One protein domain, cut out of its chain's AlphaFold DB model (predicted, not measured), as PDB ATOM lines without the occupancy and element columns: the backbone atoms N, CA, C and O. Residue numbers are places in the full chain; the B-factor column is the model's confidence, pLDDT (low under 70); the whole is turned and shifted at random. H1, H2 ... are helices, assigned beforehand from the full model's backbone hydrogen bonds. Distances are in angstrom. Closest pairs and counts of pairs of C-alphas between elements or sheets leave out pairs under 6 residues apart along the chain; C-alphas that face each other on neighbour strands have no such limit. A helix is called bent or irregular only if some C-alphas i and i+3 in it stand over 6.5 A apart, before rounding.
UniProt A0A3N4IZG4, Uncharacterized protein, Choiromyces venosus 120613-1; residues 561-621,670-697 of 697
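AT A GLANCE: This is residues 561 to 621 and 670 to 697 of the 697 residues of an uncharacterized protein of Choiromyces venosus 120613-1 (UniProt A0A3N4IZG4). Two long helices, H3 and H4, lie side by side and run opposite ways; the short helix H1 packs on the first part of H3, and H2 leads away from this body, its residues 583 to 588 sticking out at one end. The whole is flat and loosely built, and the contact between H3 and H4 uses a part of each helix. The printed part has 89 residues with four named helices, H1, H2, H3 and H4 in that order along the chain, and no named strand; the class is all helix. It is loose, with a radius of gyration of the C-alphas of 16.1 A, and the C-alphas span 52 by 29 by 14 A.

IN THESE COORDINATES: The printed part begins at Ala 561, with its C-alpha at (89.469, 23.536, 43.578). H1 is residues 569 to 574 and begins with C-alpha 569 at (74.508, 30.492, 48.418). H2 is residues 578 to 588, 15.1 A from first to last C-alpha. H3 is residues 595 to 615, 30.1 A long by the same measure. After the cut, H4 is residues 670 to 695, the longest helix at 37.6 A, and ends with C-alpha 695 at (64.352, 45.827, 42.117). No helix is bent or irregular.

HOW THE PARTS SIT: H3 and H4 touch at a shallow tilt of 19 degrees, opposite ways; the closest C-alphas are those of Ile 613 and Val 674, 6.2 A apart. H3 touches H4 with residues 606 to 613 alone, and H4 touches H3 with residues 674 to 685 alone. H1 touches H3, which meets it with residues 595 to 602 alone; the closest C-alphas are those of Leu 571 and Ile 598, 6.0 A apart. Their lines stand at a steep tilt of 67 degrees, only just short of about perpendicular, and they run opposite ways. H1 and H4 are close but not clearly touching, with the C-alphas of Leu 574 and Arg 692 closest at 7.6 A. H2 touches no helix: it is close to H4 but not clearly touching, with the C-alphas of Pro 578 and Ser 695 closest at 7.6 A, and apart from H3. H1 and H2 are only just apart, closest at 8.2 A. In H2, H3 and H4 every O i to N i+4 pair is within hydrogen-bond range; in H1 0 of 2 are, while 3 of 3 O i to N i+3 pairs are.

THE WHOLE: The two C-alphas farthest apart are those of Ile 587 and Ser 620, 52.5 A. Residues 622 to 669 are not printed, and C-alphas 621 and 670 are 7.0 A apart across the cut, in the link from H3 to H4. The link from H1 to H2 is tight, that from H2 to H3 short. Residues 583 to 589 stand free, of which 583 to 588 belong to H2. The mean pLDDT of the printed part is 82.9; residues 588 to 593 and 695 to 697 are under 70.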
ATOM      1  N   ALA A 561      89.476  24.246  42.300       75.12
ATOM      2  CA  ALA A 561      89.469  23.536  43.578       75.12
ATOM      3  C   ALA A 561      88.039  23.229  44.072       75.12
ATOM      4  O   ALA A 561      87.677  23.523  45.211       75.12
ATOM      5  N   LYS A 562      87.199  22.701  43.172       74.44
ATOM      6  CA  LYS A 562      85.783  22.345  43.369       74.44
ATOM      7  C   LYS A 562      84.842  23.498  43.697       74.44
ATOM      8  O   LYS A 562      83.674  23.273  44.000       74.44
ATOM      9  N   LEU A 563      85.305  24.739  43.567       77.56
ATOM     10  CA  LEU A 563      84.456  25.920  43.655       77.56
ATOM     11  C   LEU A 563      83.975  26.306  42.258       77.56
ATOM     12  O   LEU A 563      84.662  27.036  41.540       77.56
ATOM     13  N   TYR A 564      82.779  25.876  41.869       87.56
ATOM     14  CA  TYR A 564      82.202  26.237  40.573       87.56
ATOM     15  C   TYR A 564      81.585  27.648  40.598       87.56
ATOM     16  O   TYR A 564      81.232  28.171  41.663       87.56
ATOM     17  N   PRO A 565      81.490  28.338  39.445       89.44
ATOM     18  CA  PRO A 565      80.896  29.666  39.366       89.44
ATOM     19  C   PRO A 565      79.491  29.699  39.973       89.44
ATOM     20  O   PRO A 565      78.679  28.812  39.732       89.44
ATOM     21  N   PHE A 566      79.209  30.752  40.740       89.06
ATOM     22  CA  PHE A 566      77.895  31.031  41.334       89.06
ATOM     23  C   PHE A 566      77.380  30.022  42.377       89.06
ATOM     24  O   PHE A 566      76.229  30.120  42.781       89.06
ATOM     25  N   GLN A 567      78.219  29.113  42.887       84.94
ATOM     26  CA  GLN A 567      77.829  28.191  43.969       84.94
ATOM     27  C   GLN A 567      77.709  28.840  45.356       84.94
ATOM     28  O   GLN A 567      77.237  28.206  46.300       84.94
ATOM     29  N   ASN A 568      78.145  30.091  45.518       82.62
ATOM     30  CA  ASN A 568      78.005  30.793  46.787       82.62
ATOM     31  C   ASN A 568      76.516  31.064  47.071       82.62
ATOM     32  O   ASN A 568      75.934  31.956  46.461       82.62
ATOM     33  N   LYS A 569      75.921  30.337  48.026       82.31
ATOM     34  CA  LYS A 569      74.508  30.492  48.418       82.31
ATOM     35  C   LYS A 569      74.152  31.912  48.863       82.31
ATOM     36  O   LYS A 569      73.037  32.355  48.621       82.31
ATOM     37  N   ALA A 570      75.105  32.678  49.404       81.25
ATOM     38  CA  ALA A 570      74.869  34.076  49.769       81.25
ATOM     39  C   ALA A 570      74.481  34.949  48.558       81.25
ATOM     40  O   ALA A 570      73.891  36.014  48.731       81.25
ATOM     41  N   LEU A 571      74.767  34.503  47.324       81.88
ATOM     42  CA  LEU A 571      74.307  35.157  46.095       81.88
ATOM     43  C   LEU A 571      72.780  35.234  46.001       81.88
ATOM     44  O   LEU A 571      72.279  36.171  45.381       81.88
ATOM     45  N   GLU A 572      72.043  34.322  46.640       79.12
ATOM     46  CA  GLU A 572      70.581  34.403  46.746       79.12
ATOM     47  C   GLU A 572      70.149  35.697  47.444       79.12
ATOM     48  O   GLU A 572      69.182  36.330  47.023       79.12
ATOM     49  N   GLY A 573      70.936  36.191  48.407       76.31
ATOM     50  CA  GLY A 573      70.706  37.479  49.063       76.31
ATOM     51  C   GLY A 573      70.716  38.674  48.102       76.31
ATOM     52  O   GLY A 573      70.120  39.705  48.398       76.31
ATOM     53  N   LEU A 574      71.329  38.551  46.916       79.44
ATOM     54  CA  LEU A 574      71.272  39.590  45.881       79.44
ATOM     55  C   LEU A 574      69.947  39.621  45.112       79.44
ATOM     56  O   LEU A 574      69.712  40.585  44.383       79.44
ATOM     57  N   THR A 575      69.134  38.569  45.220       75.38
ATOM     58  CA  THR A 575      67.806  38.479  44.592       75.38
ATOM     59  C   THR A 575      66.696  39.032  45.480       75.38
ATOM     60  O   THR A 575      65.600  39.298  44.991       75.38
ATOM     61  N   VAL A 576      66.977  39.220  46.772       76.44
ATOM     62  CA  VAL A 576      66.023  39.753  47.744       76.44
ATOM     63  C   VAL A 576      65.866  41.256  47.528       76.44
ATOM     64  O   VAL A 576      66.852  41.985  47.403       76.44
ATOM     65  N   ASP A 577      64.617  41.726  47.510       74.69
ATOM     66  CA  ASP A 577      64.305  43.153  47.438       74.69
ATOM     67  C   ASP A 577      64.992  43.914  48.597       74.69
ATOM     68  O   ASP A 577      64.878  43.493  49.755       74.69
ATOM     69  N   PRO A 578      65.693  45.034  48.338       73.81
ATOM     70  CA  PRO A 578      66.403  45.770  49.383       73.81
ATOM     71  C   PRO A 578      65.518  46.209  50.560       73.81
ATOM     72  O   PRO A 578      65.991  46.239  51.699       73.81
ATOM     73  N   LYS A 579      64.235  46.518  50.325       74.88
ATOM     74  CA  LYS A 579      63.274  46.895  51.376       74.88
ATOM     75  C   LYS A 579      62.876  45.677  52.202       74.88
ATOM     76  O   LYS A 579      62.792  45.780  53.426       74.88
ATOM     77  N   LEU A 580      62.679  44.525  51.558       76.19
ATOM     78  CA  LEU A 580      62.417  43.264  52.258       76.19
ATOM     79  C   LEU A 580      63.613  42.861  53.127       76.19
ATOM     80  O   LEU A 580      63.433  42.541  54.297       76.19
ATOM     81  N   ASN A 581      64.830  42.975  52.592       73.19
ATOM     82  CA  ASN A 581      66.052  42.686  53.338       73.19
ATOM     83  C   ASN A 581      66.226  43.639  54.536       73.19
ATOM     84  O   ASN A 581      66.539  43.199  55.637       73.19
ATOM     85  N   SER A 582      65.938  44.934  54.351       72.12
ATOM     86  CA  SER A 582      65.954  45.922  55.444       72.12
ATOM     87  C   SER A 582      64.937  45.569  56.536       72.12
ATOM     88  O   SER A 582      65.261  45.590  57.718       72.12
ATOM     89  N   THR A 583      63.731  45.153  56.141       77.81
ATOM     90  CA  THR A 583      62.674  44.728  57.071       77.81
ATOM     91  C   THR A 583      63.082  43.468  57.844       77.81
ATOM     92  O   THR A 583      62.858  43.370  59.047       77.81
ATOM     93  N   TRP A 584      63.719  42.496  57.184       75.94
ATOM     94  CA  TRP A 584      64.240  41.299  57.849       75.94
ATOM     95  C   TRP A 584      65.366  41.619  58.829       75.94
ATOM     96  O   TRP A 584      65.366  41.076  59.932       75.94
ATOM     97  N   GLN A 585      66.267  42.542  58.484       73.12
ATOM     98  CA  GLN A 585      67.312  43.006  59.399       73.12
ATOM     99  C   GLN A 585      66.742  43.730  60.628       73.12
ATOM    100  O   GLN A 585      67.281  43.590  61.725       73.12
ATOM    101  N   GLU A 586      65.638  44.463  60.475       75.69
ATOM    102  CA  GLU A 586      64.932  45.098  61.595       75.69
ATOM    103  C   GLU A 586      64.249  44.077  62.523       75.69
ATOM    104  O   GLU A 586      64.215  44.285  63.736       75.69
ATOM    105  N   ILE A 587      63.725  42.973  61.977       76.00
ATOM    106  CA  ILE A 587      62.981  41.951  62.736       76.00
ATOM    107  C   ILE A 587      63.908  40.917  63.393       76.00
ATOM    108  O   ILE A 587      63.676  40.521  64.535       76.00
ATOM    109  N   VAL A 588      64.932  40.450  62.675       66.81
ATOM    110  CA  VAL A 588      65.778  39.303  63.064       66.81
ATOM    111  C   VAL A 588      67.151  39.753  63.596       66.81
ATOM    112  O   VAL A 588      67.850  38.976  64.243       66.81
ATOM    113  N   GLY A 589      67.514  41.027  63.407       60.47
ATOM    114  CA  GLY A 589      68.851  41.564  63.670       60.47
ATOM    115  C   GLY A 589      69.729  41.569  62.411       60.47
ATOM    116  O   GLY A 589      69.353  41.028  61.373       60.47
ATOM    117  N   GLN A 590      70.904  42.212  62.478       57.31
ATOM    118  CA  GLN A 590      71.837  42.261  61.343       57.31
ATOM    119  C   GLN A 590      72.238  40.846  60.910       57.31
ATOM    120  O   GLN A 590      72.821  40.099  61.693       57.31
ATOM    121  N   THR A 591      71.992  40.512  59.643       56.31
ATOM    122  CA  THR A 591      72.660  39.389  58.984       56.31
ATOM    123  C   THR A 591      74.145  39.730  58.814       56.31
ATOM    124  O   THR A 591      74.495  40.871  58.505       56.31
ATOM    125  N   ASN A 592      75.045  38.759  59.019       55.44
ATOM    126  CA  ASN A 592      76.499  38.963  58.861       55.44
ATOM    127  C   ASN A 592      76.925  39.210  57.398       55.44
ATOM    128  O   ASN A 592      78.091  39.519  57.123       55.44
ATOM    129  N   ASP A 593      75.998  39.080  56.451       64.06
ATOM    130  CA  ASP A 593      76.278  39.121  55.026       64.06
ATOM    131  C   ASP A 593      76.323  40.553  54.493       64.06
ATOM    132  O   ASP A 593      75.314  41.216  54.255       64.06
ATOM    133  N   ASN A 594      77.541  41.038  54.254       71.88
ATOM    134  CA  ASN A 594      77.761  42.334  53.633       71.88
ATOM    135  C   ASN A 594      77.361  42.280  52.138       71.88
ATOM    136  O   ASN A 594      78.062  41.634  51.348       71.88
ATOM    137  N   PRO A 595      76.315  43.003  51.692       75.50
ATOM    138  CA  PRO A 595      75.821  42.934  50.314       75.50
ATOM    139  C   PRO A 595      76.868  43.360  49.275       75.50
ATOM    140  O   PRO A 595      76.865  42.860  48.146       75.50
ATOM    141  N   ASN A 596      77.818  44.224  49.650       80.44
ATOM    142  CA  ASN A 596      78.940  44.588  48.786       80.44
ATOM    143  C   ASN A 596      79.937  43.436  48.622       80.44
ATOM    144  O   ASN A 596      80.486  43.251  47.536       80.44
ATOM    145  N   CYS A 597      80.162  42.638  49.669       81.50
ATOM    146  CA  CYS A 597      80.981  41.430  49.577       81.50
ATOM    147  C   CYS A 597      80.317  40.386  48.675       81.50
ATOM    148  O   CYS A 597      80.988  39.822  47.812       81.50
ATOM    149  N   ILE A 598      79.000  40.201  48.796       83.94
ATOM    150  CA  ILE A 598      78.242  39.281  47.939       83.94
ATOM    151  C   ILE A 598      78.274  39.750  46.471       83.94
ATOM    152  O   ILE A 598      78.551  38.956  45.571       83.94
ATOM    153  N   LYS A 599      78.087  41.053  46.208       86.12
ATOM    154  CA  LYS A 599      78.219  41.638  44.857       86.12
ATOM    155  C   LYS A 599      79.618  41.406  44.273       86.12
ATOM    156  O   LYS A 599      79.738  41.009  43.116       86.12
ATOM    157  N   LYS A 600      80.677  41.609  45.062       88.12
ATOM    158  CA  LYS A 600      82.056  41.324  44.633       88.12
ATOM    159  C   LYS A 600      82.266  39.842  44.324       88.12
ATOM    160  O   LYS A 600      82.892  39.530  43.317       88.12
ATOM    161  N   ALA A 601      81.713  38.941  45.137       87.44
ATOM    162  CA  ALA A 601      81.784  37.501  44.898       87.44
ATOM    163  C   ALA A 601      81.066  37.088  43.598       87.44
ATOM    164  O   ALA A 601      81.598  36.276  42.837       87.44
ATOM    165  N   TYR A 602      79.908  37.692  43.300       91.44
ATOM    166  CA  TYR A 602      79.209  37.517  42.022       91.44
ATOM    167  C   TYR A 602      80.082  37.952  40.837       91.44
ATOM    168  O   TYR A 602      80.325  37.167  39.920       91.44
ATOM    169  N   LEU A 603      80.600  39.187  40.874       92.19
ATOM    170  CA  LEU A 603      81.423  39.738  39.794       92.19
ATOM    171  C   LEU A 603      82.713  38.937  39.594       92.19
ATOM    172  O   LEU A 603      83.098  38.675  38.457       92.19
ATOM    173  N   ALA A 604      83.358  38.508  40.680       90.44
ATOM    174  CA  ALA A 604      84.522  37.631  40.618       90.44
ATOM    175  C   ALA A 604      84.177  36.278  39.975       90.44
ATOM    176  O   ALA A 604      84.910  35.821  39.099       90.44
ATOM    177  N   SER A 605      83.037  35.678  40.337       91.38
ATOM    178  CA  SER A 605      82.558  34.423  39.738       91.38
ATOM    179  C   SER A 605      82.319  34.566  38.233       91.38
ATOM    180  O   SER A 605      82.802  33.736  37.465       91.38
ATOM    181  N   LYS A 606      81.643  35.644  37.807       93.50
ATOM    182  CA  LYS A 606      81.389  35.950  36.390       93.50
ATOM    183  C   LYS A 606      82.690  36.174  35.617       93.50
ATOM    184  O   LYS A 606      82.896  35.538  34.588       93.50
ATOM    185  N   ARG A 607      83.588  37.034  36.122       93.00
ATOM    186  CA  ARG A 607      84.892  37.321  35.491       93.00
ATOM    187  C   ARG A 607      85.724  36.048  35.327       93.00
ATOM    188  O   ARG A 607      86.258  35.814  34.251       93.00
ATOM    189  N   ARG A 608      85.783  35.204  36.362       92.62
ATOM    190  CA  ARG A 608      86.492  33.920  36.309       92.62
ATOM    191  C   ARG A 608      85.900  32.984  35.258       92.62
ATOM    192  O   ARG A 608      86.655  32.423  34.472       92.62
ATOM    193  N   ALA A 609      84.577  32.826  35.225       92.38
ATOM    194  CA  ALA A 609      83.922  31.954  34.252       92.38
ATOM    195  C   ALA A 609      84.205  32.399  32.806       92.38
ATOM    196  O   ALA A 609      84.546  31.568  31.973       92.38
ATOM    197  N   LEU A 610      84.141  33.708  32.533       91.94
ATOM    198  CA  LEU A 610      84.472  34.273  31.221       91.94
ATOM    199  C   LEU A 610      85.938  34.040  30.841       91.94
ATOM    200  O   LEU A 610      86.209  33.574  29.741       91.94
ATOM    201  N   ALA A 611      86.870  34.317  31.758       92.06
ATOM    202  CA  ALA A 611      88.295  34.100  31.517       92.06
ATOM    203  C   ALA A 611      88.624  32.622  31.260       92.06
ATOM    204  O   ALA A 611      89.468  32.316  30.426       92.06
ATOM    205  N   SER A 612      87.941  31.704  31.949       91.62
ATOM    206  CA  SER A 612      88.192  30.266  31.791       91.62
ATOM    207  C   SER A 612      87.665  29.739  30.453       91.62
ATOM    208  O   SER A 612      88.349  28.964  29.796       91.62
ATOM    209  N   ILE A 613      86.491  30.208  30.015       91.19
ATOM    210  CA  ILE A 613      85.930  29.931  28.680       91.19
ATOM    211  C   ILE A 613      86.896  30.394  27.586       91.19
ATOM    212  O   ILE A 613      87.210  29.620  26.687       91.19
ATOM    213  N   ASP A 614      87.376  31.635  27.676       88.56
ATOM    214  CA  ASP A 614      88.292  32.220  26.692       88.56
ATOM    215  C   ASP A 614      89.602  31.420  26.606       88.56
ATOM    216  O   ASP A 614      89.995  30.957  25.532       88.56
ATOM    217  N   ALA A 615      90.209  31.139  27.763       89.25
ATOM    218  CA  ALA A 615      91.468  30.405  27.865       89.25
ATOM    219  C   ALA A 615      91.375  28.925  27.450       89.25
ATOM    220  O   ALA A 615      92.387  28.342  27.073       89.25
ATOM    221  N   CYS A 616      90.193  28.303  27.526       88.19
ATOM    222  CA  CYS A 616      90.001  26.887  27.186       88.19
ATOM    223  C   CYS A 616      89.469  26.658  25.764       88.19
ATOM    224  O   CYS A 616      89.209  25.514  25.400       88.19
ATOM    225  N   SER A 617      89.301  27.708  24.957       84.31
ATOM    226  CA  SER A 617      88.736  27.610  23.601       84.31
ATOM    227  C   SER A 617      89.549  26.719  22.646       84.31
ATOM    228  O   SER A 617      88.975  26.129  21.731       84.31
ATOM    229  N   GLU A 618      90.851  26.568  22.899       86.75
ATOM    230  CA  GLU A 618      91.773  25.716  22.133       86.75
ATOM    231  C   GLU A 618      92.082  24.358  22.790       86.75
ATOM    232  O   GLU A 618      92.923  23.605  22.291       86.75
ATOM    233  N   ASN A 619      91.425  24.023  23.904       90.31
ATOM    234  CA  ASN A 619      91.664  22.774  24.627       90.31
ATOM    235  C   ASN A 619      90.625  21.715  24.243       90.31
ATOM    236  O   ASN A 619      89.424  21.977  24.228       90.31
ATOM    237  N   SER A 620      91.052  20.484  23.974       90.50
ATOM    238  CA  SER A 620      90.098  19.382  23.807       90.50
ATOM    239  C   SER A 620      89.396  19.076  25.136       90.50
ATOM    240  O   SER A 620      90.021  19.098  26.196       90.50
ATOM    241  N   CYS A 621      88.106  18.757  25.078       91.50
ATOM    242  CA  CYS A 621      87.330  18.264  26.215       91.50
ATOM    243  C   CYS A 621      86.945  16.804  25.959       91.50
ATOM    244  O   CYS A 621      86.244  16.487  25.002       91.50
ATOM    245  N   THR A 670      85.701  22.331  19.906       92.62
ATOM    246  CA  THR A 670      85.675  22.931  21.247       92.62
ATOM    247  C   THR A 670      85.158  24.365  21.187       92.62
ATOM    248  O   THR A 670      84.349  24.754  22.029       92.62
ATOM    249  N   ASN A 671      85.562  25.144  20.181       91.44
ATOM    250  CA  ASN A 671      85.132  26.533  20.031       91.44
ATOM    251  C   ASN A 671      83.598  26.676  19.950       91.44
ATOM    252  O   ASN A 671      83.040  27.557  20.599       91.44
ATOM    253  N   GLU A 672      82.892  25.791  19.244       91.69
ATOM    254  CA  GLU A 672      81.428  25.780  19.160       91.69
ATOM    255  C   GLU A 672      80.796  25.470  20.520       91.69
ATOM    256  O   GLU A 672      79.875  26.162  20.967       91.69
ATOM    257  N   THR A 673      81.338  24.468  21.217       92.38
ATOM    258  CA  THR A 673      80.887  24.089  22.562       92.38
ATOM    259  C   THR A 673      81.077  25.244  23.550       92.38
ATOM    260  O   THR A 673      80.168  25.599  24.302       92.38
ATOM    261  N   VAL A 674      82.248  25.876  23.536       92.38
ATOM    262  CA  VAL A 674      82.607  26.993  24.416       92.38
ATOM    263  C   VAL A 674      81.764  28.234  24.105       92.38
ATOM    264  O   VAL A 674      81.278  28.884  25.032       92.38
ATOM    265  N   LEU A 675      81.487  28.528  22.830       92.31
ATOM    266  CA  LEU A 675      80.563  29.596  22.425       92.31
ATOM    267  C   LEU A 675      79.136  29.350  22.928       92.31
ATOM    268  O   LEU A 675      78.466  30.283  23.392       92.31
ATOM    269  N   PHE A 676      78.667  28.102  22.885       92.62
ATOM    270  CA  PHE A 676      77.383  27.723  23.466       92.62
ATOM    271  C   PHE A 676      77.361  27.951  24.987       92.62
ATOM    272  O   PHE A 676      76.412  28.549  25.513       92.62
ATOM    273  N   LEU A 677      78.409  27.534  25.705       92.38
ATOM    274  CA  LEU A 677      78.536  27.745  27.152       92.38
ATOM    275  C   LEU A 677      78.570  29.239  27.503       92.38
ATOM    276  O   LEU A 677      77.828  29.680  28.384       92.38
ATOM    277  N   LEU A 678      79.350  30.033  26.767       92.56
ATOM    278  CA  LEU A 678      79.427  31.488  26.910       92.56
ATOM    279  C   LEU A 678      78.062  32.150  26.707       92.56
ATOM    280  O   LEU A 678      77.650  33.004  27.494       92.56
ATOM    281  N   SER A 679      77.331  31.731  25.676       93.06
ATOM    282  CA  SER A 679      75.995  32.252  25.381       93.06
ATOM    283  C   SER A 679      75.014  31.965  26.520       93.06
ATOM    284  O   SER A 679      74.242  32.842  26.913       93.06
ATOM    285  N   ASN A 680      75.068  30.768  27.112       91.44
ATOM    286  CA  ASN A 680      74.231  30.419  28.262       91.44
ATOM    287  C   ASN A 680      74.625  31.180  29.530       91.44
ATOM    288  O   ASN A 680      73.741  31.680  30.229       91.44
ATOM    289  N   LEU A 681      75.925  31.319  29.796       92.25
ATOM    290  CA  LEU A 681      76.440  32.111  30.908       92.25
ATOM    291  C   LEU A 681      75.951  33.562  30.816       92.25
ATOM    292  O   LEU A 681      75.396  34.092  31.780       92.25
ATOM    293  N   ASN A 682      76.089  34.179  29.641       93.44
ATOM    294  CA  ASN A 682      75.642  35.547  29.392       93.44
ATOM    295  C   ASN A 682      74.126  35.685  29.527       93.44
ATOM    296  O   ASN A 682      73.665  36.621  30.174       93.44
ATOM    297  N   LYS A 683      73.347  34.737  28.989       93.50
ATOM    298  CA  LYS A 683      71.882  34.705  29.121       93.50
ATOM    299  C   LYS A 683      71.443  34.721  30.590       93.50
ATOM    300  O   LYS A 683      70.551  35.486  30.956       93.50
ATOM    301  N   LEU A 684      72.063  33.889  31.430       91.00
ATOM    302  CA  LEU A 684      71.730  33.787  32.854       91.00
ATOM    303  C   LEU A 684      72.188  35.022  33.642       91.00
ATOM    304  O   LEU A 684      71.389  35.591  34.386       91.00
ATOM    305  N   CYS A 685      73.427  35.475  33.430       92.94
ATOM    306  CA  CYS A 685      73.954  36.676  34.082       92.94
ATOM    307  C   CYS A 685      73.138  37.919  33.711       92.94
ATOM    308  O   CYS A 685      72.783  38.699  34.588       92.94
ATOM    309  N   PHE A 686      72.789  38.079  32.429       93.69
ATOM    310  CA  PHE A 686      71.961  39.188  31.960       93.69
ATOM    311  C   PHE A 686      70.591  39.176  32.630       93.69
ATOM    312  O   PHE A 686      70.163  40.201  33.149       93.69
ATOM    313  N   ARG A 687      69.909  38.021  32.666       89.56
ATOM    314  CA  ARG A 687      68.601  37.910  33.323       89.56
ATOM    315  C   ARG A 687      68.685  38.307  34.795       89.56
ATOM    316  O   ARG A 687      67.852  39.080  35.252       89.56
ATOM    317  N   PHE A 688      69.691  37.811  35.510       89.06
ATOM    318  CA  PHE A 688      69.915  38.150  36.913       89.06
ATOM    319  C   PHE A 688      70.179  39.653  37.114       89.06
ATOM    320  O   PHE A 688      69.512  40.297  37.923       89.06
ATOM    321  N   GLU A 689      71.109  40.229  36.349       90.75
ATOM    322  CA  GLU A 689      71.472  41.651  36.421       90.75
ATOM    323  C   GLU A 689      70.293  42.562  36.057       90.75
ATOM    324  O   GLU A 689      70.037  43.549  36.745       90.75
ATOM    325  N   TYR A 690      69.532  42.192  35.028       88.88
ATOM    326  CA  TYR A 690      68.330  42.900  34.608       88.88
ATOM    327  C   TYR A 690      67.250  42.860  35.691       88.88
ATOM    328  O   TYR A 690      66.771  43.913  36.107       88.88
ATOM    329  N   THR A 691      66.905  41.678  36.220       84.69
ATOM    330  CA  THR A 691      65.929  41.557  37.315       84.69
ATOM    331  C   THR A 691      66.348  42.382  38.528       84.69
ATOM    332  O   THR A 691      65.523  43.092  39.100       84.69
ATOM    333  N   ARG A 692      67.637  42.368  38.878       81.00
ATOM    334  CA  ARG A 692      68.153  43.189  39.971       81.00
ATOM    335  C   ARG A 692      68.008  44.685  39.691       81.00
ATOM    336  O   ARG A 692      67.587  45.411  40.587       81.00
ATOM    337  N   SER A 693      68.294  45.139  38.470       83.31
ATOM    338  CA  SER A 693      68.148  46.556  38.103       83.31
ATOM    339  C   SER A 693      66.712  47.070  38.268       83.31
ATOM    340  O   SER A 693      66.519  48.227  38.632       83.31
ATOM    341  N   LEU A 694      65.710  46.200  38.083       80.44
ATOM    342  CA  LEU A 694      64.299  46.527  38.310       80.44
ATOM    343  C   LEU A 694      63.939  46.617  39.801       80.44
ATOM    344  O   LEU A 694      63.064  47.393  40.163       80.44
ATOM    345  N   SER A 695      64.597  45.833  40.661       68.69
ATOM    346  CA  SER A 695      64.352  45.827  42.117       68.69
ATOM    347  C   SER A 695      65.001  46.995  42.869       68.69
ATOM    348  O   SER A 695      64.622  47.303  43.994       68.69
ATOM    349  N   THR A 696      65.996  47.643  42.262       60.34
ATOM    350  CA  THR A 696      66.687  48.810  42.831       60.34
ATOM    351  C   THR A 696      66.053  50.150  42.436       60.34
ATOM    352  O   THR A 696      66.577  51.188  42.833       60.34
ATOM    353  N   GLY A 697      64.981  50.130  41.633       47.50
ATOM    354  CA  GLY A 697      64.283  51.312  41.106       47.50
ATOM    355  C   GLY A 697      63.162  51.861  41.982       47.50
ATOM    356  O   GLY A 697      62.613  51.116  42.828       47.50
TER     357      GLY A 697